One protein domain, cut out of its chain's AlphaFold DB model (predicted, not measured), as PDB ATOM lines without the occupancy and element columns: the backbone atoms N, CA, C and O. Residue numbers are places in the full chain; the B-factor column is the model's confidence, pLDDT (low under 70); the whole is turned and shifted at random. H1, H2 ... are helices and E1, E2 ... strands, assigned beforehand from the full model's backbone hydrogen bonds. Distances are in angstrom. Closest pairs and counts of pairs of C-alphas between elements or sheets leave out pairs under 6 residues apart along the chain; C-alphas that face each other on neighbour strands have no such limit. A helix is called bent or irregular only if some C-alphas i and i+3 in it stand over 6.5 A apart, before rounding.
ATOM      1  N   LEU A 125     111.890 173.332 111.183       97.62
ATOM      2  CA  LEU A 125     112.935 172.351 111.458       97.62
ATOM      3  C   LEU A 125     113.669 172.010 110.160       97.62
ATOM      4  O   LEU A 125     113.114 171.356 109.281       97.62
ATOM      5  N   ASN A 126     114.926 172.430 110.040       97.38
ATOM      6  CA  ASN A 126     115.752 172.165 108.865       97.38
ATOM      7  C   ASN A 126     116.869 171.174 109.225       97.38
ATOM      8  O   ASN A 126     117.827 171.506 109.925       97.38
ATOM      9  N   LEU A 127     116.749 169.947 108.731       96.75
ATOM     10  CA  LEU A 127     117.682 168.852 108.955       96.75
ATOM     11  C   LEU A 127     118.675 168.785 107.790       96.75
ATOM     12  O   LEU A 127     118.354 168.333 106.691       96.75
ATOM     13  N   LEU A 128     119.877 169.308 108.038       94.75
ATOM     14  CA  LEU A 128     120.928 169.494 107.038       94.75
ATOM     15  C   LEU A 128     121.922 168.319 107.087       94.75
ATOM     16  O   LEU A 128     122.853 168.314 107.896       94.75
ATOM     17  N   TYR A 129     121.724 167.325 106.220       95.19
ATOM     18  CA  TYR A 129     122.559 166.120 106.088       95.19
ATOM     19  C   TYR A 129     123.243 166.020 104.724       95.19
ATOM     20  O   TYR A 129     123.564 164.931 104.250       95.19
ATOM     21  N   ASN A 130     123.473 167.165 104.089       95.25
ATOM     22  CA  ASN A 130     124.134 167.225 102.803       95.25
ATOM     23  C   ASN A 130     125.580 166.707 102.885       95.25
ATOM     24  O   ASN A 130     126.285 166.903 103.881       95.25
ATOM     25  N   GLY A 131     126.035 166.104 101.791       96.38
ATOM     26  CA  GLY A 131     127.432 165.767 101.589       96.38
ATOM     27  C   GLY A 131     128.315 167.016 101.592       96.38
ATOM     28  O   GLY A 131     127.888 168.116 101.231       96.38
ATOM     29  N   THR A 132     129.560 166.851 102.030       96.75
ATOM     30  CA  THR A 132     130.573 167.908 101.983       96.75
ATOM     31  C   THR A 132     131.073 168.107 100.560       96.75
ATOM     32  O   THR A 132     131.343 167.130  99.859       96.75
ATOM     33  N   ASP A 133     131.252 169.359 100.155       97.94
ATOM     34  CA  ASP A 133     131.862 169.683  98.868       97.94
ATOM     35  C   ASP A 133     133.327 169.230  98.810       97.94
ATOM     36  O   ASP A 133     134.042 169.192  99.818       97.94
ATOM     37  N   GLY A 134     133.765 168.893  97.605       97.88
ATOM     38  CA  GLY A 134     135.151 168.653  97.270       97.88
ATOM     39  C   GLY A 134     135.971 169.940  97.296       97.88
ATOM     40  O   GLY A 134     135.462 171.057  97.212       97.88
ATOM     41  N   ILE A 135     137.280 169.772  97.423       98.25
ATOM     42  CA  ILE A 135     138.251 170.855  97.468       98.25
ATOM     43  C   ILE A 135     138.789 171.073  96.057       98.25
ATOM     44  O   ILE A 135     139.209 170.124  95.394       98.25
ATOM     45  N   ASN A 136     138.816 172.331  95.619       98.31
ATOM     46  CA  ASN A 136     139.398 172.697  94.333       98.31
ATOM     47  C   ASN A 136     140.918 172.496  94.334       98.31
ATOM     48  O   ASN A 136     141.619 172.878  95.278       98.31
ATOM     49  N   GLY A 137     141.428 171.979  93.223       96.81
ATOM     50  CA  GLY A 137     142.836 171.991  92.895       96.81
ATOM     51  C   GLY A 137     143.357 173.424  92.788       96.81
ATOM     52  O   GLY A 137     142.707 174.336  92.277       96.81
ATOM     53  N   LYS A 138     144.564 173.649  93.303       96.88
ATOM     54  CA  LYS A 138     145.198 174.966  93.273       96.88
ATOM     55  C   LYS A 138     145.820 175.236  91.905       96.88
ATOM     56  O   LYS A 138     146.689 174.487  91.471       96.88
ATOM     57  N   ASN A 139     145.470 176.369  91.300       95.31
ATOM     58  CA  ASN A 139     146.125 176.842  90.081       95.31
ATOM     59  C   ASN A 139     147.624 177.048  90.301       95.31
ATOM     60  O   ASN A 139     148.047 177.694  91.272       95.31
ATOM     61  N   GLN A 140     148.416 176.513  89.380       95.69
ATOM     62  CA  GLN A 140     149.857 176.673  89.407       95.69
ATOM     63  C   GLN A 140     150.288 178.009  88.821       95.69
ATOM     64  O   GLN A 140     149.548 178.700  88.125       95.69
ATOM     65  N   ARG A 141     151.505 178.409  89.185       89.62
ATOM     66  CA  ARG A 141     152.111 179.641  88.686       89.62
ATOM     67  C   ARG A 141     152.921 179.342  87.440       89.62
ATOM     68  O   ARG A 141     153.696 178.388  87.432       89.62
ATOM     69  N   ASN A 142     152.854 180.261  86.492       87.56
ATOM     70  CA  ASN A 142     153.741 180.284  85.340       87.56
ATOM     71  C   ASN A 142     155.193 180.359  85.807       87.56
ATOM     72  O   ASN A 142     155.530 181.055  86.780       87.56
ATOM     73  N   ARG A 143     156.060 179.607  85.137       83.50
ATOM     74  CA  ARG A 143     157.483 179.591  85.441       83.50
ATOM     75  C   ARG A 143     158.215 180.504  84.474       83.50
ATOM     76  O   ARG A 143     158.042 180.438  83.272       83.50
ATOM     77  N   GLY A 144     159.041 181.386  85.026       77.94
ATOM     78  CA  GLY A 144     159.942 182.214  84.235       77.94
ATOM     79  C   GLY A 144     161.271 181.513  83.973       77.94
ATOM     80  O   GLY A 144     161.619 180.512  84.609       77.94
ATOM     81  N   THR A 145     162.063 182.102  83.085       76.50
ATOM     82  CA  THR A 145     163.442 181.683  82.851       76.50
ATOM     83  C   THR A 145     164.299 181.932  84.100       76.50
ATOM     84  O   THR A 145     164.282 183.038  84.651       76.50
ATOM     85  N   PRO A 146     165.087 180.955  84.581       77.38
ATOM     86  CA  PRO A 146     165.962 181.165  85.731       77.38
ATOM     87  C   PRO A 146     167.017 182.244  85.458       77.38
ATOM     88  O   PRO A 146     167.578 182.321  84.368       77.38
ATOM     89  N   LEU A 147     167.371 183.044  86.469       77.19
ATOM     90  CA  LEU A 147     168.376 184.107  86.316       77.19
ATOM     91  C   LEU A 147     169.763 183.568  85.930       77.19
ATOM     92  O   LEU A 147     170.428 184.152  85.077       77.19
ATOM     93  N   LEU A 148     170.165 182.426  86.492       80.94
ATOM     94  CA  LEU A 148     171.497 181.841  86.290       80.94
ATOM     95  C   LEU A 148     171.535 180.722  85.239       80.94
ATOM     96  O   LEU A 148     172.589 180.473  84.660       80.94
ATOM     97  N   LEU A 149     170.400 180.071  84.962       87.44
ATOM     98  CA  LEU A 149     170.296 179.027  83.936       87.44
ATOM     99  C   LEU A 149     169.816 179.627  82.613       87.44
ATOM    100  O   LEU A 149     169.416 180.792  82.553       87.44
ATOM    101  N   ARG A 150     169.934 178.860  81.532       91.12
ATOM    102  CA  ARG A 150     169.581 179.321  80.183       91.12
ATOM    103  C   ARG A 150     168.284 178.716  79.687       91.12
ATOM    104  O   ARG A 150     167.555 179.409  78.994       91.12
ATOM    105  N   ASP A 151     168.010 177.483  80.082       94.19
ATOM    106  CA  ASP A 151     166.782 176.790  79.728       94.19
ATOM    107  C   ASP A 151     165.612 177.326  80.563       94.19
ATOM    108  O   ASP A 151     165.768 177.702  81.733       94.19
ATOM    109  N   GLY A 152     164.448 177.370  79.934       94.44
ATOM    110  CA  GLY A 152     163.172 177.612  80.566       94.44
ATOM    111  C   GLY A 152     162.845 176.548  81.604       94.44
ATOM    112  O   GLY A 152     163.293 175.407  81.527       94.44
ATOM    113  N   LYS A 153     162.075 176.932  82.621       95.19
ATOM    114  CA  LYS A 153     161.579 175.988  83.627       95.19
ATOM    115  C   LYS A 153     160.255 175.407  83.179       95.19
ATOM    116  O   LYS A 153     159.391 176.168  82.765       95.19
ATOM    117  N   ASP A 154     160.075 174.110  83.356       94.88
ATOM    118  CA  ASP A 154     158.775 173.482  83.149       94.88
ATOM    119  C   ASP A 154     157.728 174.077  84.092       94.88
ATOM    120  O   ASP A 154     157.992 174.326  85.274       94.88
ATOM    121  N   GLY A 155     156.543 174.307  83.547       95.56
ATOM    122  CA  GLY A 155     155.354 174.671  84.283       95.56
ATOM    123  C   GLY A 155     154.888 173.532  85.185       95.56
ATOM    124  O   GLY A 155     155.034 172.351  84.874       95.56
ATOM    125  N   GLU A 156     154.335 173.883  86.343       97.19
ATOM    126  CA  GLU A 156     153.871 172.879  87.303       97.19
ATOM    127  C   GLU A 156     152.500 172.332  86.916       97.19
ATOM    128  O   GLU A 156     151.638 173.064  86.430       97.19
ATOM    129  N   HIS A 157     152.278 171.045  87.177       97.25
ATOM    130  CA  HIS A 157     150.983 170.411  86.961       97.25
ATOM    131  C   HIS A 157     149.937 170.907  87.959       97.25
ATOM    132  O   HIS A 157     150.185 170.988  89.166       97.25
ATOM    133  N   GLY A 158     148.750 171.211  87.446       97.69
ATOM    134  CA  GLY A 158     147.574 171.467  88.254       97.69
ATOM    135  C   GLY A 158     147.149 170.195  88.995       97.69
ATOM    136  O   GLY A 158     147.050 169.144  88.368       97.69
ATOM    137  N   PRO A 159     146.921 170.243  90.318       98.06
ATOM    138  CA  PRO A 159     146.407 169.105  91.061       98.06
ATOM    139  C   PRO A 159     144.922 168.898  90.761       98.06
ATOM    140  O   PRO A 159     144.198 169.853  90.470       98.06
ATOM    141  N   ASP A 160     144.466 167.660  90.897       98.38
ATOM    142  CA  ASP A 160     143.056 167.308  90.754       98.38
ATOM    143  C   ASP A 160     142.200 167.956  91.855       98.38
ATOM    144  O   ASP A 160     142.648 168.163  92.989       98.38
ATOM    145  N   GLY A 161     140.949 168.259  91.518       98.44
ATOM    146  CA  GLY A 161     139.914 168.567  92.492       98.44
ATOM    147  C   GLY A 161     139.413 167.288  93.158       98.44
ATOM    148  O   GLY A 161     139.352 166.224  92.539       98.44
ATOM    149  N   THR A 162     139.054 167.358  94.439       98.62
ATOM    150  CA  THR A 162     138.560 166.173  95.152       98.62
ATOM    151  C   THR A 162     137.080 165.942  94.875       98.62
ATOM    152  O   THR A 162     136.331 166.872  94.581       98.62
ATOM    153  N   ASN A 163     136.619 164.703  95.024       98.62
ATOM    154  CA  ASN A 163     135.194 164.393  94.916       98.62
ATOM    155  C   ASN A 163     134.388 165.071  96.036       98.62
ATOM    156  O   ASN A 163     134.890 165.241  97.151       98.62
ATOM    157  N   GLY A 164     133.133 165.402  95.742       98.44
ATOM    158  CA  GLY A 164     132.131 165.711  96.753       98.44
ATOM    159  C   GLY A 164     131.653 164.432  97.441       98.44
ATOM    160  O   GLY A 164     131.579 163.366  96.827       98.44
ATOM    161  N   ALA A 165     131.340 164.518  98.731       98.38
ATOM    162  CA  ALA A 165     130.838 163.379  99.487       98.38
ATOM    163  C   ALA A 165     129.369 163.101  99.144       98.38
ATOM    164  O   ALA A 165     128.589 164.026  98.913       98.38
ATOM    165  N   SER A 166     128.979 161.828  99.136       98.31
ATOM    166  CA  SER A 166     127.558 161.467  99.059       98.31
ATOM    167  C   SER A 166     126.876 161.752 100.396       98.31
ATOM    168  O   SER A 166     127.518 161.668 101.444       98.31
ATOM    169  N   ALA A 167     125.591 162.091 100.361       97.56
ATOM    170  CA  ALA A 167     124.773 162.094 101.566       97.56
ATOM    171  C   ALA A 167     124.411 160.654 101.966       97.56
ATOM    172  O   ALA A 167     124.364 159.754 101.123       97.56
ATOM    173  N   ASN A 168     124.163 160.444 103.257       97.31
ATOM    174  CA  ASN A 168     123.755 159.142 103.779       97.31
ATOM    175  C   ASN A 168     122.250 158.922 103.585       97.31
ATOM    176  O   ASN A 168     121.503 159.862 103.304       97.31
ATOM    177  N   ASN A 169     121.815 157.677 103.763       98.00
ATOM    178  CA  ASN A 169     120.403 157.306 103.733       98.00
ATOM    179  C   ASN A 169     119.837 157.257 105.151       98.00
ATOM    180  O   ASN A 169     120.557 156.912 106.097       98.00
ATOM    181  N   TYR A 170     118.563 157.608 105.287       98.25
ATOM    182  CA  TYR A 170     117.924 157.738 106.584       98.25
ATOM    183  C   TYR A 170     116.490 157.217 106.607       98.25
ATOM    184  O   TYR A 170     115.729 157.368 105.649       98.25
ATOM    185  N   THR A 171     116.089 156.753 107.786       98.19
ATOM    186  CA  THR A 171     114.701 156.467 108.138       98.19
ATOM    187  C   THR A 171     114.258 157.379 109.278       98.19
ATOM    188  O   THR A 171     114.866 157.379 110.348       98.19
ATOM    189  N   ALA A 172     113.192 158.152 109.075       98.12
ATOM    190  CA  ALA A 172     112.654 159.086 110.058       98.12
ATOM    191  C   ALA A 172     111.260 158.660 110.535       98.12
ATOM    192  O   ALA A 172     110.346 158.488 109.732       98.12
ATOM    193  N   HIS A 173     111.096 158.552 111.850       98.50
ATOM    194  CA  HIS A 173     109.820 158.342 112.527       98.50
ATOM    195  C   HIS A 173     109.381 159.654 113.162       98.50
ATOM    196  O   HIS A 173     110.148 160.277 113.902       98.50
ATOM    197  N   LEU A 174     108.165 160.087 112.846       98.31
ATOM    198  CA  LEU A 174     107.614 161.329 113.368       98.31
ATOM    199  C   LEU A 174     106.294 161.062 114.070       98.31
ATOM    200  O   LEU A 174     105.449 160.332 113.559       98.31
ATOM    201  N   TRP A 175     106.095 161.708 115.211       98.12
ATOM    202  CA  TRP A 175     104.839 161.675 115.952       98.12
ATOM    203  C   TRP A 175     104.572 163.032 116.588       98.12
ATOM    204  O   TRP A 175     105.467 163.873 116.722       98.12
ATOM    205  N   ARG A 176     103.317 163.251 116.969       96.88
ATOM    206  CA  ARG A 176     102.921 164.408 117.765       96.88
ATOM    207  C   ARG A 176     102.797 163.997 119.223       96.88
ATOM    208  O   ARG A 176     102.181 162.976 119.518       96.88
ATOM    209  N   ASP A 177     103.314 164.825 120.116       95.50
ATOM    210  CA  ASP A 177     102.933 164.804 121.523       95.50
ATOM    211  C   ASP A 177     102.716 166.244 122.005       95.50
ATOM    212  O   ASP A 177     103.562 167.127 121.837       95.50
ATOM    213  N   SER A 178     101.526 166.498 122.554       92.25
ATOM    214  CA  SER A 178     101.068 167.833 122.933       92.25
ATOM    215  C   SER A 178     101.219 168.845 121.776       92.25
ATOM    216  O   SER A 178     100.679 168.649 120.685       92.25
ATOM    217  N   SER A 179     101.935 169.945 122.008       93.44
ATOM    218  CA  SER A 179     102.203 171.000 121.026       93.44
ATOM    219  C   SER A 179     103.438 170.745 120.158       93.44
ATOM    220  O   SER A 179     103.711 171.541 119.256       93.44
ATOM    221  N   PHE A 180     104.162 169.643 120.366       95.94
ATOM    222  CA  PHE A 180     105.406 169.346 119.662       95.94
ATOM    223  C   PHE A 180     105.248 168.216 118.644       95.94
ATOM    224  O   PHE A 180     104.502 167.255 118.835       95.94
ATOM    225  N   ILE A 181     105.995 168.342 117.554       97.31
ATOM    226  CA  ILE A 181     106.322 167.249 116.648       97.31
ATOM    227  C   ILE A 181     107.721 166.765 117.001       97.31
ATOM    228  O   ILE A 181     108.658 167.565 117.068       97.31
ATOM    229  N   TYR A 182     107.847 165.460 117.187       97.94
ATOM    230  CA  TYR A 182     109.099 164.768 117.448       97.94
ATOM    231  C   TYR A 182     109.572 164.084 116.169       97.94
ATOM    232  O   TYR A 182     108.764 163.561 115.403       97.94
ATOM    233  N   VAL A 183     110.880 164.111 115.930       98.00
ATOM    234  CA  VAL A 183     111.531 163.471 114.784       98.00
ATOM    235  C   VAL A 183     112.677 162.613 115.301       98.00
ATOM    236  O   VAL A 183     113.706 163.135 115.736       98.00
ATOM    237  N   HIS A 184     112.500 161.298 115.243       98.25
ATOM    238  CA  HIS A 184     113.552 160.316 115.473       98.25
ATOM    239  C   HIS A 184     114.083 159.849 114.122       98.25
ATOM    240  O   HIS A 184     113.349 159.230 113.351       98.25
ATOM    241  N   ILE A 185     115.346 160.121 113.823       97.56
ATOM    242  CA  ILE A 185     115.957 159.754 112.547       97.56
ATOM    243  C   ILE A 185     117.145 158.825 112.771       97.56
ATOM    244  O   ILE A 185     118.040 159.118 113.560       97.56
ATOM    245  N   THR A 186     117.144 157.711 112.048       97.69
ATOM    246  CA  THR A 186     118.208 156.710 112.059       97.69
ATOM    247  C   THR A 186     118.932 156.750 110.727       97.69
ATOM    248  O   THR A 186     118.295 156.737 109.677       97.69
ATOM    249  N   GLU A 187     120.258 156.798 110.759       96.81
ATOM    250  CA  GLU A 187     121.087 156.576 109.578       96.81
ATOM    251  C   GLU A 187     121.155 155.077 109.254       96.81
ATOM    252  O   GLU A 187     121.573 154.284 110.097       96.81
ATOM    253  N   ASP A 188     120.802 154.686 108.029       93.62
ATOM    254  CA  ASP A 188     120.536 153.278 107.695       93.62
ATOM    255  C   ASP A 188     121.777 152.366 107.800       93.62
ATOM    256  O   ASP A 188     121.657 151.177 108.085       93.62
ATOM    257  N   ILE A 189     122.981 152.902 107.561       90.94
ATOM    258  CA  ILE A 189     124.225 152.110 107.565       90.94
ATOM    259  C   ILE A 189     124.837 152.054 108.967       90.94
ATOM    260  O   ILE A 189     125.178 150.980 109.463       90.94
ATOM    261  N   SER A 190     125.023 153.214 109.598       92.88
ATOM    262  CA  SER A 190     125.707 153.315 110.892       92.88
ATOM    263  C   SER A 190     124.788 153.008 112.080       92.88
ATOM    264  O   SER A 190     125.281 152.787 113.185       92.88
ATOM    265  N   ASN A 191     123.466 153.007 111.866       94.12
ATOM    266  CA  ASN A 191     122.431 153.010 112.905       94.12
ATOM    267  C   ASN A 191     122.578 154.159 113.909       94.12
ATOM    268  O   ASN A 191     122.090 154.078 115.038       94.12
ATOM    269  N   HIS A 192     123.258 155.240 113.523       95.56
ATOM    270  CA  HIS A 192     123.338 156.417 114.366       95.56
ATOM    271  C   HIS A 192     121.977 157.105 114.419       95.56
ATOM    272  O   HIS A 192     121.329 157.305 113.391       95.56
ATOM    273  N   VAL A 193     121.558 157.471 115.628       96.44
ATOM    274  CA  VAL A 193     120.246 158.058 115.890       96.44
ATOM    275  C   VAL A 193     120.396 159.524 116.246       96.44
ATOM    276  O   VAL A 193     121.179 159.875 117.129       96.44
ATOM    277  N   TYR A 194     119.573 160.353 115.617       97.06
ATOM    278  CA  TYR A 194     119.371 161.739 115.997       97.06
ATOM    279  C   TYR A 194     117.909 161.982 116.389       97.06
ATOM    280  O   TYR A 194     116.987 161.343 115.878       97.06
ATOM    281  N   ARG A 195     117.702 162.920 117.307       97.56
ATOM    282  CA  ARG A 195     116.411 163.246 117.914       97.56
ATOM    283  C   ARG A 195     116.181 164.751 117.863       97.56
ATOM    284  O   ARG A 195     117.009 165.520 118.349       97.56
ATOM    285  N   TYR A 196     115.046 165.161 117.308       97.25
ATOM    286  CA  TYR A 196     114.674 166.567 117.140       97.25
ATOM    287  C   TYR A 196     113.234 166.820 117.555       97.25
ATOM    288  O   TYR A 196     112.391 165.931 117.468       97.25
ATOM    289  N   GLN A 197     112.947 168.055 117.951       95.88
ATOM    290  CA  GLN A 197     111.584 168.499 118.209       95.88
ATOM    291  C   GLN A 197     111.325 169.878 117.609       95.88
ATOM    292  O   GLN A 197     112.241 170.677 117.389       95.88
ATOM    293  N   MET A 198     110.058 170.154 117.336       96.12
ATOM    294  CA  MET A 198     109.591 171.405 116.754       96.12
ATOM    295  C   MET A 198     108.178 171.699 117.240       96.12
ATOM    296  O   MET A 198     107.362 170.790 117.374       96.12
ATOM    297  N   THR A 199     107.867 172.966 117.478       94.62
ATOM    298  CA  THR A 199     106.481 173.391 117.720       94.62
ATOM    299  C   THR A 199     105.592 173.118 116.498       94.62
ATOM    300  O   THR A 199     105.981 173.360 115.353       94.62
ATOM    301  N   SER A 200     104.388 172.595 116.733       90.81
ATOM    302  CA  SER A 200     103.424 172.262 115.675       90.81
ATOM    303  C   SER A 200     103.052 173.487 114.831       90.81
ATOM    304  O   SER A 200     102.986 174.603 115.341       90.81
ATOM    305  N   GLY A 201     102.770 173.269 113.542       89.56
ATOM    306  CA  GLY A 201     102.393 174.328 112.591       89.56
ATOM    307  C   GLY A 201     103.544 174.882 111.744       89.56
ATOM    308  O   GLY A 201     103.322 175.771 110.929       89.56
ATOM    309  N   ASN A 202     104.756 174.346 111.905       94.69
ATOM    310  CA  ASN A 202     105.940 174.722 111.136       94.69
ATOM    311  C   ASN A 202     106.323 173.650 110.100       94.69
ATOM    312  O   ASN A 202     105.887 172.500 110.185       94.69
ATOM    313  N   ASN A 203     107.164 174.026 109.133       96.25
ATOM    314  CA  ASN A 203     107.657 173.119 108.093       96.25
ATOM    315  C   ASN A 203     108.848 172.288 108.574       96.25
ATOM    316  O   ASN A 203     109.692 172.777 109.328       96.25
ATOM    317  N   ILE A 204     108.955 171.065 108.052       97.88
ATOM    318  CA  ILE A 204     110.126 170.204 108.217       97.88
ATOM    319  C   ILE A 204     110.816 170.068 106.863       97.88
ATOM    320  O   ILE A 204     110.200 169.699 105.863       97.88
ATOM    321  N   HIS A 205     112.106 170.371 106.820       97.88
ATOM    322  CA  HIS A 205     112.921 170.253 105.620       97.88
ATOM    323  C   HIS A 205     114.070 169.281 105.842       97.88
ATOM    324  O   HIS A 205     114.827 169.425 106.799       97.88
ATOM    325  N   PHE A 206     114.230 168.335 104.924       98.12
ATOM    326  CA  PHE A 206     115.365 167.424 104.871       98.12
ATOM    327  C   PHE A 206     116.229 167.757 103.647       98.12
ATOM    328  O   PHE A 206     115.774 167.598 102.511       98.12
ATOM    329  N   ASP A 207     117.472 168.191 103.869       97.75
ATOM    330  CA  ASP A 207     118.475 168.334 102.805       97.75
ATOM    331  C   ASP A 207     119.474 167.174 102.888       97.75
ATOM    332  O   ASP A 207     120.326 167.137 103.775       97.75
ATOM    333  N   LEU A 208     119.345 166.227 101.962       98.00
ATOM    334  CA  LEU A 208     120.238 165.085 101.760       98.00
ATOM    335  C   LEU A 208     120.944 165.225 100.400       98.00
ATOM    336  O   LEU A 208     121.150 164.246  99.686       98.00
ATOM    337  N   SER A 209     121.265 166.447  99.973       98.44
ATOM    338  CA  SER A 209     121.973 166.652  98.706       98.44
ATOM    339  C   SER A 209     123.406 166.128  98.779       98.44
ATOM    340  O   SER A 209     124.076 166.279  99.799       98.44
ATOM    341  N   GLY A 210     123.913 165.572  97.684       98.44
ATOM    342  CA  GLY A 210     125.330 165.248  97.561       98.44
ATOM    343  C   GLY A 210     126.197 166.505  97.457       98.44
ATOM    344  O   GLY A 210     125.756 167.544  96.960       98.44
ATOM    345  N   GLY A 211     127.442 166.407  97.919       98.38
ATOM    346  CA  GLY A 211     128.428 167.479  97.809       98.38
ATOM    347  C   GLY A 211     128.891 167.688  96.368       98.38
ATOM    348  O   GLY A 211     128.966 166.746  95.578       98.38
ATOM    349  N   THR A 212     129.231 168.920  96.015       98.50
ATOM    350  CA  THR A 212     129.777 169.273  94.697       98.50
ATOM    351  C   THR A 212     131.229 168.816  94.582       98.50
ATOM    352  O   THR A 212     131.985 168.961  95.534       98.50
ATOM    353  N   GLY A 213     131.642 168.264  93.442       98.56
ATOM    354  CA  GLY A 213     133.045 167.950  93.169       98.56
ATOM    355  C   GLY A 213     133.896 169.212  93.013       98.56
ATOM    356  O   GLY A 213     133.435 170.210  92.465       98.56
ATOM    357  N   GLY A 214     135.136 169.172  93.495       98.56
ATOM    358  CA  GLY A 214     136.076 170.281  93.370       98.56
ATOM    359  C   GLY A 214     136.596 170.432  91.942       98.56
ATOM    360  O   GLY A 214     136.815 169.443  91.245       98.56
ATOM    361  N   ASP A 215     136.832 171.663  91.506       98.62
ATOM    362  CA  ASP A 215     137.446 171.938  90.204       98.62
ATOM    363  C   ASP A 215     138.920 171.506  90.191       98.62
ATOM    364  O   ASP A 215     139.622 171.658  91.191       98.62
ATOM    365  N   GLY A 216     139.413 171.000  89.063       98.38
ATOM    366  CA  GLY A 216     140.834 170.744  88.846       98.38
ATOM    367  C   GLY A 216     141.635 172.040  88.748       98.38
ATOM    368  O   GLY A 216     141.165 173.045  88.213       98.38
ATOM    369  N   GLY A 217     142.861 172.031  89.267       98.44
ATOM    370  CA  GLY A 217     143.754 173.183  89.195       98.44
ATOM    371  C   GLY A 217     144.325 173.362  87.792       98.44
ATOM    372  O   GLY A 217     144.616 172.391  87.099       98.44
ATOM    373  N   ASN A 218     144.545 174.603  87.376       98.31
ATOM    374  CA  ASN A 218     145.231 174.876  86.114       98.31
ATOM    375  C   ASN A 218     146.722 174.533  86.220       98.31
ATOM    376  O   ASN A 218     147.361 174.826  87.240       98.31
ATOM    377  N   GLY A 219     147.271 173.954  85.154       97.81
ATOM    378  CA  GLY A 219     148.710 173.835  84.967       97.81
ATOM    379  C   GLY A 219     149.349 175.203  84.730       97.81
ATOM    380  O   GLY A 219     148.699 176.128  84.250       97.81
ATOM    381  N   GLY A 220     150.610 175.349  85.126       97.69
ATOM    382  CA  GLY A 220     151.379 176.572  84.909       97.69
ATOM    383  C   GLY A 220     152.078 176.549  83.558       97.69
ATOM    384  O   GLY A 220     152.436 175.479  83.068       97.69
ATOM    385  N   ASP A 221     152.329 177.720  82.987       97.44
ATOM    386  CA  ASP A 221     153.091 177.819  81.741       97.44
ATOM    387  C   ASP A 221     154.580 177.515  81.965       97.44
ATOM    388  O   ASP A 221     155.149 177.812  83.030       97.44
ATOM    389  N   GLY A 222     155.203 176.938  80.941       96.44
ATOM    390  CA  GLY A 222     156.642 176.759  80.843       96.44
ATOM    391  C   GLY A 222     157.362 178.081  80.585       96.44
ATOM    392  O   GLY A 222     156.839 178.997  79.958       96.44
ATOM    393  N   GLY A 223     158.589 178.195  81.080       96.25
ATOM    394  CA  GLY A 223     159.426 179.370  80.875       96.25
ATOM    395  C   GLY A 223     160.139 179.348  79.532       96.25
ATOM    396  O   GLY A 223     160.443 178.287  78.992       96.25
ATOM    397  N   ASN A 224     160.488 180.528  79.034       96.00
ATOM    398  CA  ASN A 224     161.254 180.654  77.797       96.00
ATOM    399  C   ASN A 224     162.726 180.295  78.020       96.00
ATOM    400  O   ASN A 224     163.277 180.511  79.105       96.00
ATOM    401  N   GLY A 225     163.385 179.802  76.982       95.44
ATOM    402  CA  GLY A 225     164.836 179.708  76.926       95.44
ATOM    403  C   GLY A 225     165.483 181.062  76.617       95.44
ATOM    404  O   GLY A 225     164.880 181.931  75.998       95.44
ATOM    405  N   LYS A 226     166.730 181.275  77.050       94.94
ATOM    406  CA  LYS A 226     167.501 182.488  76.710       94.94
ATOM    407  C   LYS A 226     168.121 182.375  75.324       94.94
ATOM    408  O   LYS A 226     168.750 181.360  75.030       94.94
ATOM    409  N   ASP A 227     168.089 183.451  74.548       94.81
ATOM    410  CA  ASP A 227     168.798 183.539  73.267       94.81
ATOM    411  C   ASP A 227     170.300 183.303  73.407       94.81
ATOM    412  O   ASP A 227     170.913 183.646  74.427       94.81
ATOM    413  N   GLY A 228     170.898 182.728  72.366       93.25
ATOM    414  CA  GLY A 228     172.336 182.535  72.245       93.25
ATOM    415  C   GLY A 228     173.120 183.848  72.323       93.25
ATOM    416  O   GLY A 228     172.645 184.908  71.931       93.25
ATOM    417  N   GLU A 229     174.348 183.789  72.838       93.81
ATOM    418  CA  GLU A 229     175.224 184.963  72.948       93.81
ATOM    419  C   GLU A 229     176.651 184.594  72.532       93.81
ATOM    420  O   GLU A 229     177.197 183.602  73.019       93.81
ATOM    421  N   ILE A 230     177.272 185.396  71.662       88.56
ATOM    422  CA  ILE A 230     178.701 185.312  71.327       88.56
ATOM    423  C   ILE A 230     179.328 186.666  71.663       88.56
ATOM    424  O   ILE A 230     178.995 187.679  71.050       88.56
ATOM    425  N   LYS A 231     180.221 186.695  72.657       87.50
ATOM    426  CA  LYS A 231     180.921 187.913  73.086       87.50
ATOM    427  C   LYS A 231     182.405 187.621  73.299       87.50
ATOM    428  O   LYS A 231     182.792 187.084  74.338       87.50
ATOM    429  N   GLY A 232     183.229 187.995  72.317       84.69
ATOM    430  CA  GLY A 232     184.638 187.587  72.265       84.69
ATOM    431  C   GLY A 232     184.744 186.061  72.226       84.69
ATOM    432  O   GLY A 232     183.985 185.417  71.506       84.69
ATOM    433  N   ASP A 233     185.591 185.485  73.078       84.50
ATOM    434  CA  ASP A 233     185.773 184.026  73.172       84.50
ATOM    435  C   ASP A 233     184.656 183.306  73.953       84.50
ATOM    436  O   ASP A 233     184.665 182.082  74.094       84.50
ATOM    437  N   LYS A 234     183.679 184.040  74.506       84.56
ATOM    438  CA  LYS A 234     182.570 183.447  75.266       84.56
ATOM    439  C   LYS A 234     181.387 183.161  74.353       84.56
ATOM    440  O   LYS A 234     180.719 184.083  73.889       84.56
ATOM    441  N   ILE A 235     181.085 181.877  74.193       87.56
ATOM    442  CA  ILE A 235     179.911 181.381  73.476       87.56
ATOM    443  C   ILE A 235     178.927 180.803  74.497       87.56
ATOM    444  O   ILE A 235     179.253 179.873  75.234       87.56
ATOM    445  N   LYS A 236     177.705 181.338  74.543       91.38
ATOM    446  CA  LYS A 236     176.585 180.773  75.301       91.38
ATOM    447  C   LYS A 236     175.553 180.226  74.321       91.38
ATOM    448  O   LYS A 236     175.021 180.982  73.509       91.38
ATOM    449  N   ARG A 237     175.253 178.927  74.415       93.56
ATOM    450  CA  ARG A 237     174.222 178.263  73.595       93.56
ATOM    451  C   ARG A 237     172.839 178.872  73.834       93.56
ATOM    452  O   ARG A 237     172.602 179.286  74.964       93.56
ATOM    453  N   PRO A 238     171.905 178.904  72.883       95.38
ATOM    454  CA  PRO A 238     170.513 179.189  73.223       95.38
ATOM    455  C   PRO A 238     169.975 178.162  74.238       95.38
ATOM    456  O   PRO A 238     170.462 177.029  74.325       95.38
ATOM    457  N   GLY A 239     169.038 178.601  75.072       95.69
ATOM    458  CA  GLY A 239     168.369 177.770  76.064       95.69
ATOM    459  C   GLY A 239     167.116 177.112  75.506       95.69
ATOM    460  O   GLY A 239     166.414 177.720  74.703       95.69
ATOM    461  N   ASP A 240     166.826 175.901  75.961       96.56
ATOM    462  CA  ASP A 240     165.607 175.168  75.622       96.56
ATOM    463  C   ASP A 240     164.390 175.801  76.302       96.56
ATOM    464  O   ASP A 240     164.516 176.426  77.355       96.56
ATOM    465  N   ALA A 241     163.213 175.654  75.707       96.25
ATOM    466  CA  ALA A 241     161.959 176.046  76.335       96.25
ATOM    467  C   ALA A 241     161.517 175.031  77.392       96.25
ATOM    468  O   ALA A 241     161.720 173.828  77.238       96.25
ATOM    469  N   GLY A 242     160.860 175.526  78.440       96.62
ATOM    470  CA  GLY A 242     160.150 174.687  79.399       96.62
ATOM    471  C   GLY A 242     158.817 174.201  78.832       96.62
ATOM    472  O   GLY A 242     158.156 174.903  78.066       96.62
ATOM    473  N   ASN A 243     158.401 173.010  79.238       97.44
ATOM    474  CA  ASN A 243     157.082 172.465  78.932       97.44
ATOM    475  C   ASN A 243     156.001 173.155  79.767       97.44
ATOM    476  O   ASN A 243     156.252 173.557  80.901       97.44
ATOM    477  N   GLY A 244     154.788 173.247  79.235       97.56
ATOM    478  CA  GLY A 244     153.613 173.630  80.003       97.56
ATOM    479  C   GLY A 244     153.145 172.498  80.917       97.56
ATOM    480  O   GLY A 244     153.242 171.314  80.589       97.56
ATOM    481  N   GLY A 245     152.620 172.851  82.086       98.06
ATOM    482  CA  GLY A 245     152.049 171.888  83.014       98.06
ATOM    483  C   GLY A 245     150.673 171.401  82.553       98.06
ATOM    484  O   GLY A 245     149.830 172.184  82.137       98.06
ATOM    485  N   ASN A 246     150.392 170.104  82.668       98.44
ATOM    486  CA  ASN A 246     149.027 169.571  82.574       98.44
ATOM    487  C   ASN A 246     148.065 170.221  83.588       98.44
ATOM    488  O   ASN A 246     148.470 170.531  84.711       98.44
ATOM    489  N   GLY A 247     146.798 170.374  83.206       98.25
ATOM    490  CA  GLY A 247     145.709 170.720  84.117       98.25
ATOM    491  C   GLY A 247     145.224 169.507  84.913       98.25
ATOM    492  O   GLY A 247     145.303 168.376  84.437       98.25
ATOM    493  N   GLY A 248     144.721 169.749  86.121       98.56
ATOM    494  CA  GLY A 248     144.145 168.717  86.980       98.56
ATOM    495  C   GLY A 248     142.727 168.333  86.559       98.56
ATOM    496  O   GLY A 248     142.000 169.121  85.953       98.56
ATOM    497  N   ASN A 249     142.306 167.126  86.906       98.69
ATOM    498  CA  ASN A 249     140.943 166.645  86.705       98.69
ATOM    499  C   ASN A 249     139.979 167.270  87.721       98.69
ATOM    500  O   ASN A 249     140.354 167.561  88.855       98.69
ATOM    501  N   GLY A 250     138.724 167.457  87.325       98.50
ATOM    502  CA  GLY A 250     137.641 167.819  88.229       98.50
ATOM    503  C   GLY A 250     137.138 166.608  89.013       98.50
ATOM    504  O   GLY A 250     137.046 165.502  88.481       98.50
ATOM    505  N   GLY A 251     136.783 166.823  90.275       98.69
ATOM    506  CA  GLY A 251     136.194 165.802  91.129       98.69
ATOM    507  C   GLY A 251     134.755 165.468  90.737       98.69
ATOM    508  O   GLY A 251     134.012 166.300  90.215       98.69
ATOM    509  N   ASN A 252     134.325 164.250  91.037       98.75
ATOM    510  CA  ASN A 252     132.934 163.832  90.880       98.75
ATOM    511  C   ASN A 252     132.045 164.469  91.954       98.75
ATOM    512  O   ASN A 252     132.475 164.659  93.093       98.75
ATOM    513  N   GLY A 253     130.791 164.750  91.611       98.69
ATOM    514  CA  GLY A 253     129.763 165.096  92.587       98.69
ATOM    515  C   GLY A 253     129.319 163.872  93.388       98.69
ATOM    516  O   GLY A 253     129.260 162.760  92.863       98.69
ATOM    517  N   GLY A 254     128.995 164.076  94.662       98.69
ATOM    518  CA  GLY A 254     128.438 163.039  95.524       98.69
ATOM    519  C   GLY A 254     126.973 162.750  95.205       98.69
ATOM    520  O   GLY A 254     126.257 163.609  94.690       98.69
ATOM    521  N   ASN A 255     126.498 161.554  95.535       98.69
ATOM    522  CA  ASN A 255     125.090 161.203  95.363       98.69
ATOM    523  C   ASN A 255     124.220 161.865  96.439       98.69
ATOM    524  O   ASN A 255     124.664 162.063  97.575       98.69
ATOM    525  N   GLY A 256     122.981 162.189  96.079       98.50
ATOM    526  CA  GLY A 256     121.938 162.506  97.044       98.50
ATOM    527  C   GLY A 256     121.540 161.263  97.842       98.50
ATOM    528  O   GLY A 256     121.612 160.144  97.336       98.50
ATOM    529  N   GLY A 257     121.148 161.469  99.094       98.25
ATOM    530  CA  GLY A 257     120.719 160.411 100.000       98.25
ATOM    531  C   GLY A 257     119.238 160.091  99.843       98.25
ATOM    532  O   GLY A 257     118.455 160.937  99.406       98.25
ATOM    533  N   ASN A 258     118.860 158.879 100.232       98.38
ATOM    534  CA  ASN A 258     117.474 158.435 100.279       98.38
ATOM    535  C   ASN A 258     116.865 158.691 101.658       98.38
ATOM    536  O   ASN A 258     117.549 158.578 102.679       98.38
ATOM    537  N   LEU A 259     115.570 158.996 101.692       98.56
ATOM    538  CA  LEU A 259     114.840 159.225 102.932       98.56
ATOM    539  C   LEU A 259     113.531 158.437 102.954       98.56
ATOM    540  O   LEU A 259     112.664 158.642 102.107       98.56
ATOM    541  N   ASN A 260     113.354 157.608 103.979       98.38
ATOM    542  CA  ASN A 260     112.074 156.985 104.290       98.38
ATOM    543  C   ASN A 260     111.429 157.670 105.502       98.38
ATOM    544  O   ASN A 260     111.968 157.621 106.605       98.38
ATOM    545  N   VAL A 261     110.273 158.300 105.310       98.38
ATOM    546  CA  VAL A 261     109.495 158.938 106.376       98.38
ATOM    547  C   VAL A 261     108.300 158.077 106.758       98.38
ATOM    548  O   VAL A 261     107.481 157.693 105.921       98.38
ATOM    549  N   ILE A 262     108.172 157.834 108.056       98.38
ATOM    550  CA  ILE A 262     107.061 157.121 108.669       98.38
ATOM    551  C   ILE A 262     106.381 158.090 109.636       98.38
ATOM    552  O   ILE A 262     106.930 158.450 110.679       98.38
ATOM    553  N   LEU A 263     105.190 158.547 109.259       98.44
ATOM    554  CA  LEU A 263     104.347 159.380 110.108       98.44
ATOM    555  C   LEU A 263     103.449 158.501 110.960       98.44
ATOM    556  O   LEU A 263     102.725 157.654 110.435       98.44
ATOM    557  N   HIS A 264     103.440 158.755 112.262       98.38
ATOM    558  CA  HIS A 264     102.410 158.221 113.133       98.38
ATOM    559  C   HIS A 264     101.048 158.802 112.729       98.38
ATOM    560  O   HIS A 264     100.949 159.966 112.323       98.38
ATOM    561  N   SER A 265      99.967 158.033 112.873       97.25
ATOM    562  CA  SER A 265      98.615 158.491 112.512       97.25
ATOM    563  C   SER A 265      98.237 159.827 113.177       97.25
ATOM    564  O   SER A 265      97.622 160.689 112.543       97.25
ATOM    565  N   ASN A 266      98.691 160.041 114.417       97.00
ATOM    566  CA  ASN A 266      98.448 161.250 115.216       97.00
ATOM    567  C   ASN A 266      99.156 162.538 114.727       97.00
ATOM    568  O   ASN A 266      98.901 163.613 115.279       97.00
ATOM    569  N   CYS A 267     100.029 162.447 113.719       96.50
ATOM    570  CA  CYS A 267     100.672 163.590 113.062       96.50
ATOM    571  C   CYS A 267     100.543 163.547 111.532       96.50
ATOM    572  O   CYS A 267     101.242 164.265 110.823       96.50
ATOM    573  N   SER A 268      99.639 162.729 110.994       95.88
ATOM    574  CA  SER A 268      99.437 162.595 109.543       95.88
ATOM    575  C   SER A 268      99.120 163.917 108.827       95.88
ATOM    576  O   SER A 268      99.468 164.091 107.660       95.88
ATOM    577  N   ASP A 269      98.532 164.888 109.527       94.44
ATOM    578  CA  ASP A 269      98.202 166.215 109.005       94.44
ATOM    579  C   ASP A 269      99.430 167.057 108.617       94.44
ATOM    580  O   ASP A 269      99.299 167.982 107.818       94.44
ATOM    581  N   ILE A 270     100.631 166.727 109.112       95.12
ATOM    582  CA  ILE A 270     101.858 167.452 108.747       95.12
ATOM    583  C   ILE A 270     102.497 166.958 107.445       95.12
ATOM    584  O   ILE A 270     103.523 167.497 107.039       95.12
ATOM    585  N   GLN A 271     101.911 165.965 106.767       96.00
ATOM    586  CA  GLN A 271     102.453 165.404 105.524       96.00
ATOM    587  C   GLN A 271     102.782 166.486 104.482       96.00
ATOM    588  O   GLN A 271     103.837 166.440 103.856       96.00
ATOM    589  N   THR A 272     101.914 167.490 104.318       95.31
ATOM    590  CA  THR A 272     102.118 168.580 103.347       95.31
ATOM    591  C   THR A 272     103.140 169.627 103.795       95.31
ATOM    592  O   THR A 272     103.496 170.500 103.010       95.31
ATOM    593  N   LEU A 273     103.591 169.569 105.050       96.50
ATOM    594  CA  LEU A 273     104.592 170.471 105.632       96.50
ATOM    595  C   LEU A 273     106.011 169.888 105.557       96.50
ATOM    596  O   LEU A 273     106.972 170.544 105.967       96.50
ATOM    597  N   ILE A 274     106.152 168.660 105.051       97.75
ATOM    598  CA  ILE A 274     107.434 167.980 104.892       97.75
ATOM    599  C   ILE A 274     107.958 168.226 103.482       97.75
ATOM    600  O   ILE A 274     107.271 168.009 102.487       97.75
ATOM    601  N   SER A 275     109.209 168.663 103.400       97.62
ATOM    602  CA  SER A 275     109.915 168.880 102.142       97.62
ATOM    603  C   SER A 275     111.250 168.148 102.135       97.62
ATOM    604  O   SER A 275     111.911 168.006 103.166       97.62
ATOM    605  N   PHE A 276     111.656 167.708 100.950       98.12
ATOM    606  CA  PHE A 276     112.854 166.908 100.745       98.12
ATOM    607  C   PHE A 276     113.683 167.449  99.583       98.12
ATOM    608  O   PHE A 276     113.150 167.863  98.551       98.12
ATOM    609  N   LYS A 277     115.004 167.409  99.747       98.19
ATOM    610  CA  LYS A 277     115.975 167.723  98.705       98.19
ATOM    611  C   LYS A 277     117.119 166.709  98.742       98.19
ATOM    612  O   LYS A 277     118.063 166.863  99.505       98.19
ATOM    613  N   GLY A 278     117.051 165.705  97.873       97.25
ATOM    614  CA  GLY A 278     118.106 164.706  97.660       97.25
ATOM    615  C   GLY A 278     118.806 164.875  96.315       97.25
ATOM    616  O   GLY A 278     118.878 163.933  95.540       97.25
ATOM    617  N   LYS A 279     119.257 166.081  95.954       98.31
ATOM    618  CA  LYS A 279     119.897 166.288  94.642       98.31
ATOM    619  C   LYS A 279     121.335 165.779  94.627       98.31
ATOM    620  O   LYS A 279     122.086 166.039  95.561       98.31
ATOM    621  N   GLY A 280     121.726 165.105  93.549       98.31
ATOM    622  CA  GLY A 280     123.115 164.747  93.305       98.31
ATOM    623  C   GLY A 280     123.976 165.993  93.113       98.31
ATOM    624  O   GLY A 280     123.558 166.961  92.467       98.31
ATOM    625  N   GLY A 281     125.178 165.965  93.679       98.31
ATOM    626  CA  GLY A 281     126.145 167.049  93.605       98.31
ATOM    627  C   GLY A 281     126.631 167.295  92.181       98.31
ATOM    628  O   GLY A 281     126.679 166.387  91.342       98.31
ATOM    629  N   TYR A 282     127.004 168.539  91.894       98.38
ATOM    630  CA  TYR A 282     127.567 168.895  90.594       98.38
ATOM    631  C   TYR A 282     128.975 168.323  90.427       98.38
ATOM    632  O   TYR A 282     129.698 168.119  91.399       98.38
ATOM    633  N   ALA A 283     129.362 168.081  89.178       98.25
ATOM    634  CA  ALA A 283     130.736 167.747  88.837       98.25
ATOM    635  C   ALA A 283     131.652 168.970  88.959       98.25
ATOM    636  O   ALA A 283     131.258 170.078  88.585       98.25
ATOM    637  N   GLY A 284     132.888 168.732  89.386       98.38
ATOM    638  CA  GLY A 284     133.983 169.679  89.251       98.38
ATOM    639  C   GLY A 284     134.447 169.790  87.799       98.38
ATOM    640  O   GLY A 284     134.377 168.838  87.013       98.38
ATOM    641  N   LYS A 285     134.927 170.971  87.428       98.44
ATOM    642  CA  LYS A 285     135.442 171.266  86.089       98.44
ATOM    643  C   LYS A 285     136.893 170.821  85.946       98.44
ATOM    644  O   LYS A 285     137.632 170.759  86.920       98.44
ATOM    645  N   ALA A 286     137.304 170.557  84.711       98.31
ATOM    646  CA  ALA A 286     138.705 170.337  84.379       98.31
ATOM    647  C   ALA A 286     139.538 171.614  84.556       98.31
ATOM    648  O   ALA A 286     139.088 172.706  84.197       98.31
ATOM    649  N   GLY A 287     140.776 171.451  85.018       98.19
ATOM    650  CA  GLY A 287     141.807 172.476  84.959       98.19
ATOM    651  C   GLY A 287     142.353 172.639  83.542       98.19
ATOM    652  O   GLY A 287     142.453 171.679  82.769       98.19
ATOM    653  N   THR A 288     142.731 173.865  83.192       98.06
ATOM    654  CA  THR A 288     143.353 174.159  81.897       98.06
ATOM    655  C   THR A 288     144.814 173.720  81.878       98.06
ATOM    656  O   THR A 288     145.486 173.702  82.911       98.06
ATOM    657  N   ALA A 289     145.319 173.390  80.692       97.62
ATOM    658  CA  ALA A 289     146.746 173.186  80.491       97.62
ATOM    659  C   ALA A 289     147.512 174.512  80.540       97.62
ATOM    660  O   ALA A 289     146.957 175.551  80.182       97.62
ATOM    661  N   GLY A 290     148.782 174.438  80.925       97.50
ATOM    662  CA  GLY A 290     149.764 175.483  80.692       97.50
ATOM    663  C   GLY A 290     150.379 175.377  79.298       97.50
ATOM    664  O   GLY A 290     150.500 174.287  78.723       97.50
ATOM    665  N   GLU A 291     150.791 176.514  78.767       97.62
ATOM    666  CA  GLU A 291     151.472 176.629  77.482       97.62
ATOM    667  C   GLU A 291     152.971 176.339  77.625       97.62
ATOM    668  O   GLU A 291     153.568 176.521  78.689       97.62
ATOM    669  N   ALA A 292     153.596 175.853  76.555       96.94
ATOM    670  CA  ALA A 292     155.047 175.767  76.484       96.94
ATOM    671  C   ALA A 292     155.675 177.162  76.450       96.94
ATOM    672  O   ALA A 292     155.133 178.081  75.841       96.94
ATOM    673  N   GLY A 293     156.877 177.284  77.009       94.81
ATOM    674  CA  GLY A 293     157.706 178.457  76.766       94.81
ATOM    675  C   GLY A 293     158.256 178.479  75.340       94.81
ATOM    676  O   GLY A 293     158.222 177.484  74.616       94.81
ATOM    677  N   GLU A 294     158.833 179.603  74.938       96.06
ATOM    678  CA  GLU A 294     159.525 179.752  73.655       96.06
ATOM    679  C   GLU A 294     161.003 179.365  73.763       96.06
ATOM    680  O   GLU A 294     161.688 179.714  74.730       96.06
ATOM    681  N   SER A 295     161.509 178.610  72.787       95.44
ATOM    682  CA  SER A 295     162.935 178.271  72.723       95.44
ATOM    683  C   SER A 295     163.805 179.499  72.426       95.44
ATOM    684  O   SER A 295     163.385 180.417  71.725       95.44
ATOM    685  N   GLY A 296     165.033 179.519  72.951       95.25
ATOM    686  CA  GLY A 296     165.971 180.611  72.703       95.25
ATOM    687  C   GLY A 296     166.451 180.651  71.250       95.25
ATOM    688  O   GLY A 296     166.752 179.621  70.641       95.25
ATOM    689  N   THR A 297     166.612 181.853  70.709       95.88
ATOM    690  CA  THR A 297     167.061 182.070  69.332       95.88
ATOM    691  C   THR A 297     168.567 181.790  69.201       95.88
ATOM    692  O   THR A 297     169.365 182.384  69.937       95.88
ATOM    693  N   PRO A 298     169.010 180.894  68.296       94.75
ATOM    694  CA  PRO A 298     170.433 180.656  68.042       94.75
ATOM    695  C   PRO A 298     171.075 181.808  67.252       94.75
ATOM    696  O   PRO A 298     170.454 182.392  66.365       94.75
ATOM    697  N   LEU A 299     172.360 182.077  67.505       93.44
ATOM    698  CA  LEU A 299     173.203 182.862  66.592       93.44
ATOM    699  C   LEU A 299     173.814 181.967  65.502       93.44
ATOM    700  O   LEU A 299     173.854 180.743  65.635       93.44
ATOM    701  N   SER A 300     174.328 182.574  64.427       90.69
ATOM    702  CA  SER A 300     174.980 181.838  63.332       90.69
ATOM    703  C   SER A 300     176.074 180.897  63.852       90.69
ATOM    704  O   SER A 300     176.935 181.302  64.634       90.69
ATOM    705  N   GLY A 301     176.027 179.634  63.421       86.88
ATOM    706  CA  GLY A 301     176.947 178.582  63.863       86.88
ATOM    707  C   GLY A 301     176.583 177.917  65.196       86.88
ATOM    708  O   GLY A 301     177.270 176.982  65.601       86.88
ATOM    709  N   GLN A 302     175.512 178.346  65.873       91.62
ATOM    710  CA  GLN A 302     174.979 177.663  67.054       91.62
ATOM    711  C   GLN A 302     173.856 176.691  66.682       91.62
ATOM    712  O   GLN A 302     173.088 176.921  65.751       91.62
ATOM    713  N   GLN A 303     173.739 175.612  67.453       90.56
ATOM    714  CA  GLN A 303     172.618 174.683  67.347       90.56
ATOM    715  C   GLN A 303     171.336 175.314  67.910       90.56
ATOM    716  O   GLN A 303     171.381 175.991  68.938       90.56
ATOM    717  N   SER A 304     170.200 175.058  67.257       93.25
ATOM    718  CA  SER A 304     168.876 175.468  67.731       93.25
ATOM    719  C   SER A 304     168.534 174.852  69.086       93.25
ATOM    720  O   SER A 304     168.824 173.680  69.339       93.25
ATOM    721  N   ALA A 305     167.879 175.644  69.931       93.50
ATOM    722  CA  ALA A 305     167.281 175.168  71.167       93.50
ATOM    723  C   ALA A 305     165.998 174.363  70.907       93.50
ATOM    724  O   ALA A 305     165.368 174.476  69.853       93.50
ATOM    725  N   ARG A 306     165.616 173.531  71.875       95.44
ATOM    726  CA  ARG A 306     164.411 172.701  71.814       95.44
ATOM    727  C   ARG A 306     163.182 173.494  72.233       95.44
ATOM    728  O   ARG A 306     163.211 174.213  73.228       95.44
ATOM    729  N   GLN A 307     162.100 173.301  71.489       95.94
ATOM    730  CA  GLN A 307     160.781 173.807  71.843       95.94
ATOM    731  C   GLN A 307     160.145 172.915  72.918       95.94
ATOM    732  O   GLN A 307     160.273 171.689  72.859       95.94
ATOM    733  N   GLY A 308     159.480 173.536  73.894       94.38
ATOM    734  CA  GLY A 308     158.694 172.829  74.902       94.38
ATOM    735  C   GLY A 308     157.348 172.357  74.348       94.38
ATOM    736  O   GLY A 308     156.903 172.796  73.287       94.38
ATOM    737  N   TRP A 309     156.679 171.482  75.091       97.44
ATOM    738  CA  TRP A 309     155.348 170.968  74.767       97.44
ATOM    739  C   TRP A 309     154.285 171.625  75.635       97.44
ATOM    740  O   TRP A 309     154.503 171.826  76.830       97.44
ATOM    741  N   ASN A 310     153.132 171.949  75.048       97.56
ATOM    742  CA  ASN A 310     151.972 172.370  75.829       97.56
ATOM    743  C   ASN A 310     151.528 171.217  76.734       97.56
ATOM    744  O   ASN A 310     151.629 170.046  76.356       97.56
ATOM    745  N   GLY A 311     151.010 171.554  77.911       97.38
ATOM    746  CA  GLY A 311     150.360 170.570  78.763       97.38
ATOM    747  C   GLY A 311     149.057 170.057  78.142       97.38
ATOM    748  O   GLY A 311     148.534 170.603  77.170       97.38
ATOM    749  N   ASN A 312     148.487 169.029  78.762       98.19
ATOM    750  CA  ASN A 312     147.150 168.537  78.445       98.19
ATOM    751  C   ASN A 312     146.120 169.083  79.445       98.19
ATOM    752  O   ASN A 312     146.430 169.173  80.638       98.19
ATOM    753  N   PRO A 313     144.907 169.456  79.000       97.69
ATOM    754  CA  PRO A 313     143.837 169.816  79.919       97.69
ATOM    755  C   PRO A 313     143.391 168.587  80.717       97.69
ATOM    756  O   PRO A 313     143.501 167.454  80.242       97.69
ATOM    757  N   GLY A 314     142.866 168.820  81.918       97.94
ATOM    758  CA  GLY A 314     142.255 167.756  82.709       97.94
ATOM    759  C   GLY A 314     140.915 167.289  82.133       97.94
ATOM    760  O   GLY A 314     140.406 167.817  81.140       97.94
ATOM    761  N   GLN A 315     140.301 166.318  82.800       98.38
ATOM    762  CA  GLN A 315     138.943 165.852  82.520       98.38
ATOM    763  C   GLN A 315     137.956 166.389  83.559       98.38
ATOM    764  O   GLN A 315     138.301 166.555  84.725       98.38
ATOM    765  N   GLY A 316     136.727 166.691  83.138       97.94
ATOM    766  CA  GLY A 316     135.655 167.051  84.068       97.94
ATOM    767  C   GLY A 316     135.158 165.827  84.835       97.94
ATOM    768  O   GLY A 316     135.214 164.710  84.321       97.94
ATOM    769  N   GLY A 317     134.653 166.047  86.048       98.06
ATOM    770  CA  GLY A 317     134.035 164.985  86.834       98.06
ATOM    771  C   GLY A 317     132.644 164.593  86.325       98.06
ATOM    772  O   GLY A 317     132.084 165.193  85.404       98.06
ATOM    773  N   TYR A 318     132.044 163.612  86.992       98.44
ATOM    774  CA  TYR A 318     130.663 163.186  86.772       98.44
ATOM    775  C   TYR A 318     129.728 163.770  87.829       98.44
ATOM    776  O   TYR A 318     130.099 163.929  88.993       98.44
ATOM    777  N   LYS A 319     128.497 164.096  87.423       98.25
ATOM    778  CA  LYS A 319     127.442 164.516  88.352       98.25
ATOM    779  C   LYS A 319     127.019 163.320  89.214       98.25
ATOM    780  O   LYS A 319     126.903 162.212  88.693       98.25
ATOM    781  N   GLY A 320     126.740 163.561  90.491       98.44
ATOM    782  CA  GLY A 320     126.125 162.562  91.360       98.44
ATOM    783  C   GLY A 320     124.674 162.259  90.977       98.44
ATOM    784  O   GLY A 320     123.994 163.069  90.335       98.44
ATOM    785  N   TYR A 321     124.191 161.096  91.401       98.50
ATOM    786  CA  TYR A 321     122.793 160.697  91.240       98.50
ATOM    787  C   TYR A 321     121.900 161.395  92.268       98.50
ATOM    788  O   TYR A 321     122.324 161.649  93.396       98.50
ATOM    789  N   ASP A 322     120.668 161.708  91.874       98.56
ATOM    790  CA  ASP A 322     119.643 162.167  92.810       98.56
ATOM    791  C   ASP A 322     119.184 160.975  93.677       98.56
ATOM    792  O   ASP A 322     119.077 159.852  93.181       98.56
ATOM    793  N   GLY A 323     118.933 161.227  94.959       97.88
ATOM    794  CA  GLY A 323     118.277 160.301  95.878       97.88
ATOM    795  C   GLY A 323     116.758 160.456  95.851       97.88
ATOM    796  O   GLY A 323     116.221 161.405  95.270       97.88
ATOM    797  N   ASP A 324     116.074 159.520  96.500       97.50
ATOM    798  CA  ASP A 324     114.617 159.419  96.498       97.50
ATOM    799  C   ASP A 324     114.010 159.567  97.900       97.50
ATOM    800  O   ASP A 324     114.689 159.464  98.926       97.50
ATOM    801  N   TYR A 325     112.709 159.827  97.938       95.88
ATOM    802  CA  TYR A 325     111.951 160.054  99.155       95.88
ATOM    803  C   TYR A 325     110.631 159.295  99.140       95.88
ATOM    804  O   TYR A 325     109.799 159.471  98.249       95.88
ATOM    805  N   THR A 326     110.408 158.511 100.191       97.88
ATOM    806  CA  THR A 326     109.132 157.846 100.451       97.88
ATOM    807  C   THR A 326     108.520 158.366 101.737       97.88
ATOM    808  O   THR A 326     109.210 158.586 102.730       97.88
ATOM    809  N   LEU A 327     107.199 158.523 101.738       98.19
ATOM    810  CA  LEU A 327     106.427 158.821 102.937       98.19
ATOM    811  C   LEU A 327     105.294 157.819 103.072       98.19
ATOM    812  O   LEU A 327     104.577 157.537 102.113       98.19
ATOM    813  N   SER A 328     105.117 157.316 104.287       98.12
ATOM    814  CA  SER A 328     103.997 156.462 104.656       98.12
ATOM    815  C   SER A 328     103.415 156.891 105.998       98.12
ATOM    816  O   SER A 328     104.108 157.478 106.827       98.12
ATOM    817  N   ILE A 329     102.132 156.602 106.198       98.19
ATOM    818  CA  ILE A 329     101.455 156.787 107.480       98.19
ATOM    819  C   ILE A 329     101.246 155.401 108.073       98.19
ATOM    820  O   ILE A 329     100.619 154.551 107.437       98.19
ATOM    821  N   GLN A 330     101.805 155.161 109.254       97.00
ATOM    822  CA  GLN A 330     101.754 153.872 109.938       97.00
ATOM    823  C   GLN A 330     101.693 154.101 111.445       97.00
ATOM    824  O   GLN A 330     102.397 154.960 111.973       97.00
ATOM    825  N   ASP A 331     100.882 153.314 112.145       96.56
ATOM    826  CA  ASP A 331     100.946 153.280 113.602       96.56
ATOM    827  C   ASP A 331     102.212 152.550 114.050       96.56
ATOM    828  O   ASP A 331     102.598 151.520 113.492       96.56
ATOM    829  N   PHE A 332     102.850 153.083 115.085       97.06
ATOM    830  CA  PHE A 332     104.024 152.488 115.706       97.06
ATOM    831  C   PHE A 332     104.060 152.812 117.196       97.06
ATOM    832  O   PHE A 332     103.517 153.815 117.656       97.06
ATOM    833  N   THR A 333     104.734 151.968 117.970       96.88
ATOM    834  CA  THR A 333     104.892 152.183 119.410       96.88
ATOM    835  C   THR A 333     105.893 153.310 119.666       96.88
ATOM    836  O   THR A 333     107.098 153.104 119.538       96.88
ATOM    837  N   ILE A 334     105.396 154.493 120.046       96.19
ATOM    838  CA  ILE A 334     106.197 155.714 120.265       96.19
ATOM    839  C   ILE A 334     107.364 155.490 121.240       96.19
ATOM    840  O   ILE A 334     108.475 155.920 120.951       96.19
ATOM    841  N   SER A 335     107.162 154.738 122.327       95.19
ATOM    842  CA  SER A 335     108.207 154.474 123.334       95.19
ATOM    843  C   SER A 335     109.448 153.755 122.788       95.19
ATOM    844  O   SER A 335     110.476 153.724 123.455       95.19
ATOM    845  N   ASN A 336     109.377 153.163 121.591       95.00
ATOM    846  CA  ASN A 336     110.541 152.566 120.932       95.00
ATOM    847  C   ASN A 336     111.495 153.618 120.334       95.00
ATOM    848  O   ASN A 336     112.606 153.265 119.942       95.00
ATOM    849  N   PHE A 337     111.060 154.877 120.237       94.12
ATOM    850  CA  PHE A 337     111.764 155.972 119.563       94.12
ATOM    851  C   PHE A 337     112.075 157.162 120.483       94.12
ATOM    852  O   PHE A 337     112.665 158.146 120.027       94.12
ATOM    853  N   GLU A 338     111.688 157.083 121.760       86.19
ATOM    854  CA  GLU A 338     111.994 158.097 122.777       86.19
ATOM    855  C   GLU A 338     113.497 158.168 123.123       86.19
ATOM    856  O   GLU A 338     114.251 157.172 122.981       86.19
TER     857      GLU A 338
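Overview. This is residues 125 to 338 of the 338 residues of an uncharacterized protein of Flavobacteriales bacterium (UniProt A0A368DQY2). With little regular structure, this is a long rod: a head of two sheets face to face at one end, E4 E3 E2 E8 E10 (mixed) and E1 E5 E9 (parallel), and unnamed stretches running side by side to the hairpin E6 and E7. The 214 printed residues, 60 in named elements, mostly strand, run E1 E2 E3 E4 E5 E6 E7 E8 H1 E9 E10. The whole is extended, radius of gyration of the C-alphas 29.4 A, spans 100 by 27 by 24 A.

Arrangement. E2, residues 170 to 177, and E3, residues 180 to 187, form an antiparallel hairpin, N 173 and O 184 2.8 A apart. H1, residues 265 to 273, is irregular, C-alphas 266 and 269 8.0 A apart; 0 of 5 O i to N i+4 and 4 of 6 O i to N i+3 pairs are within hydrogen-bond range.

Along the chain. E1, residues 125 to 128, begins at (112.935, 172.351, 111.458); E10, residues 325 to 329, ends at (101.455, 156.787, 107.480).

Size, cuts and confidence. The printed part has no cut; no printed residue is under 70. E1 to E2 is a long link.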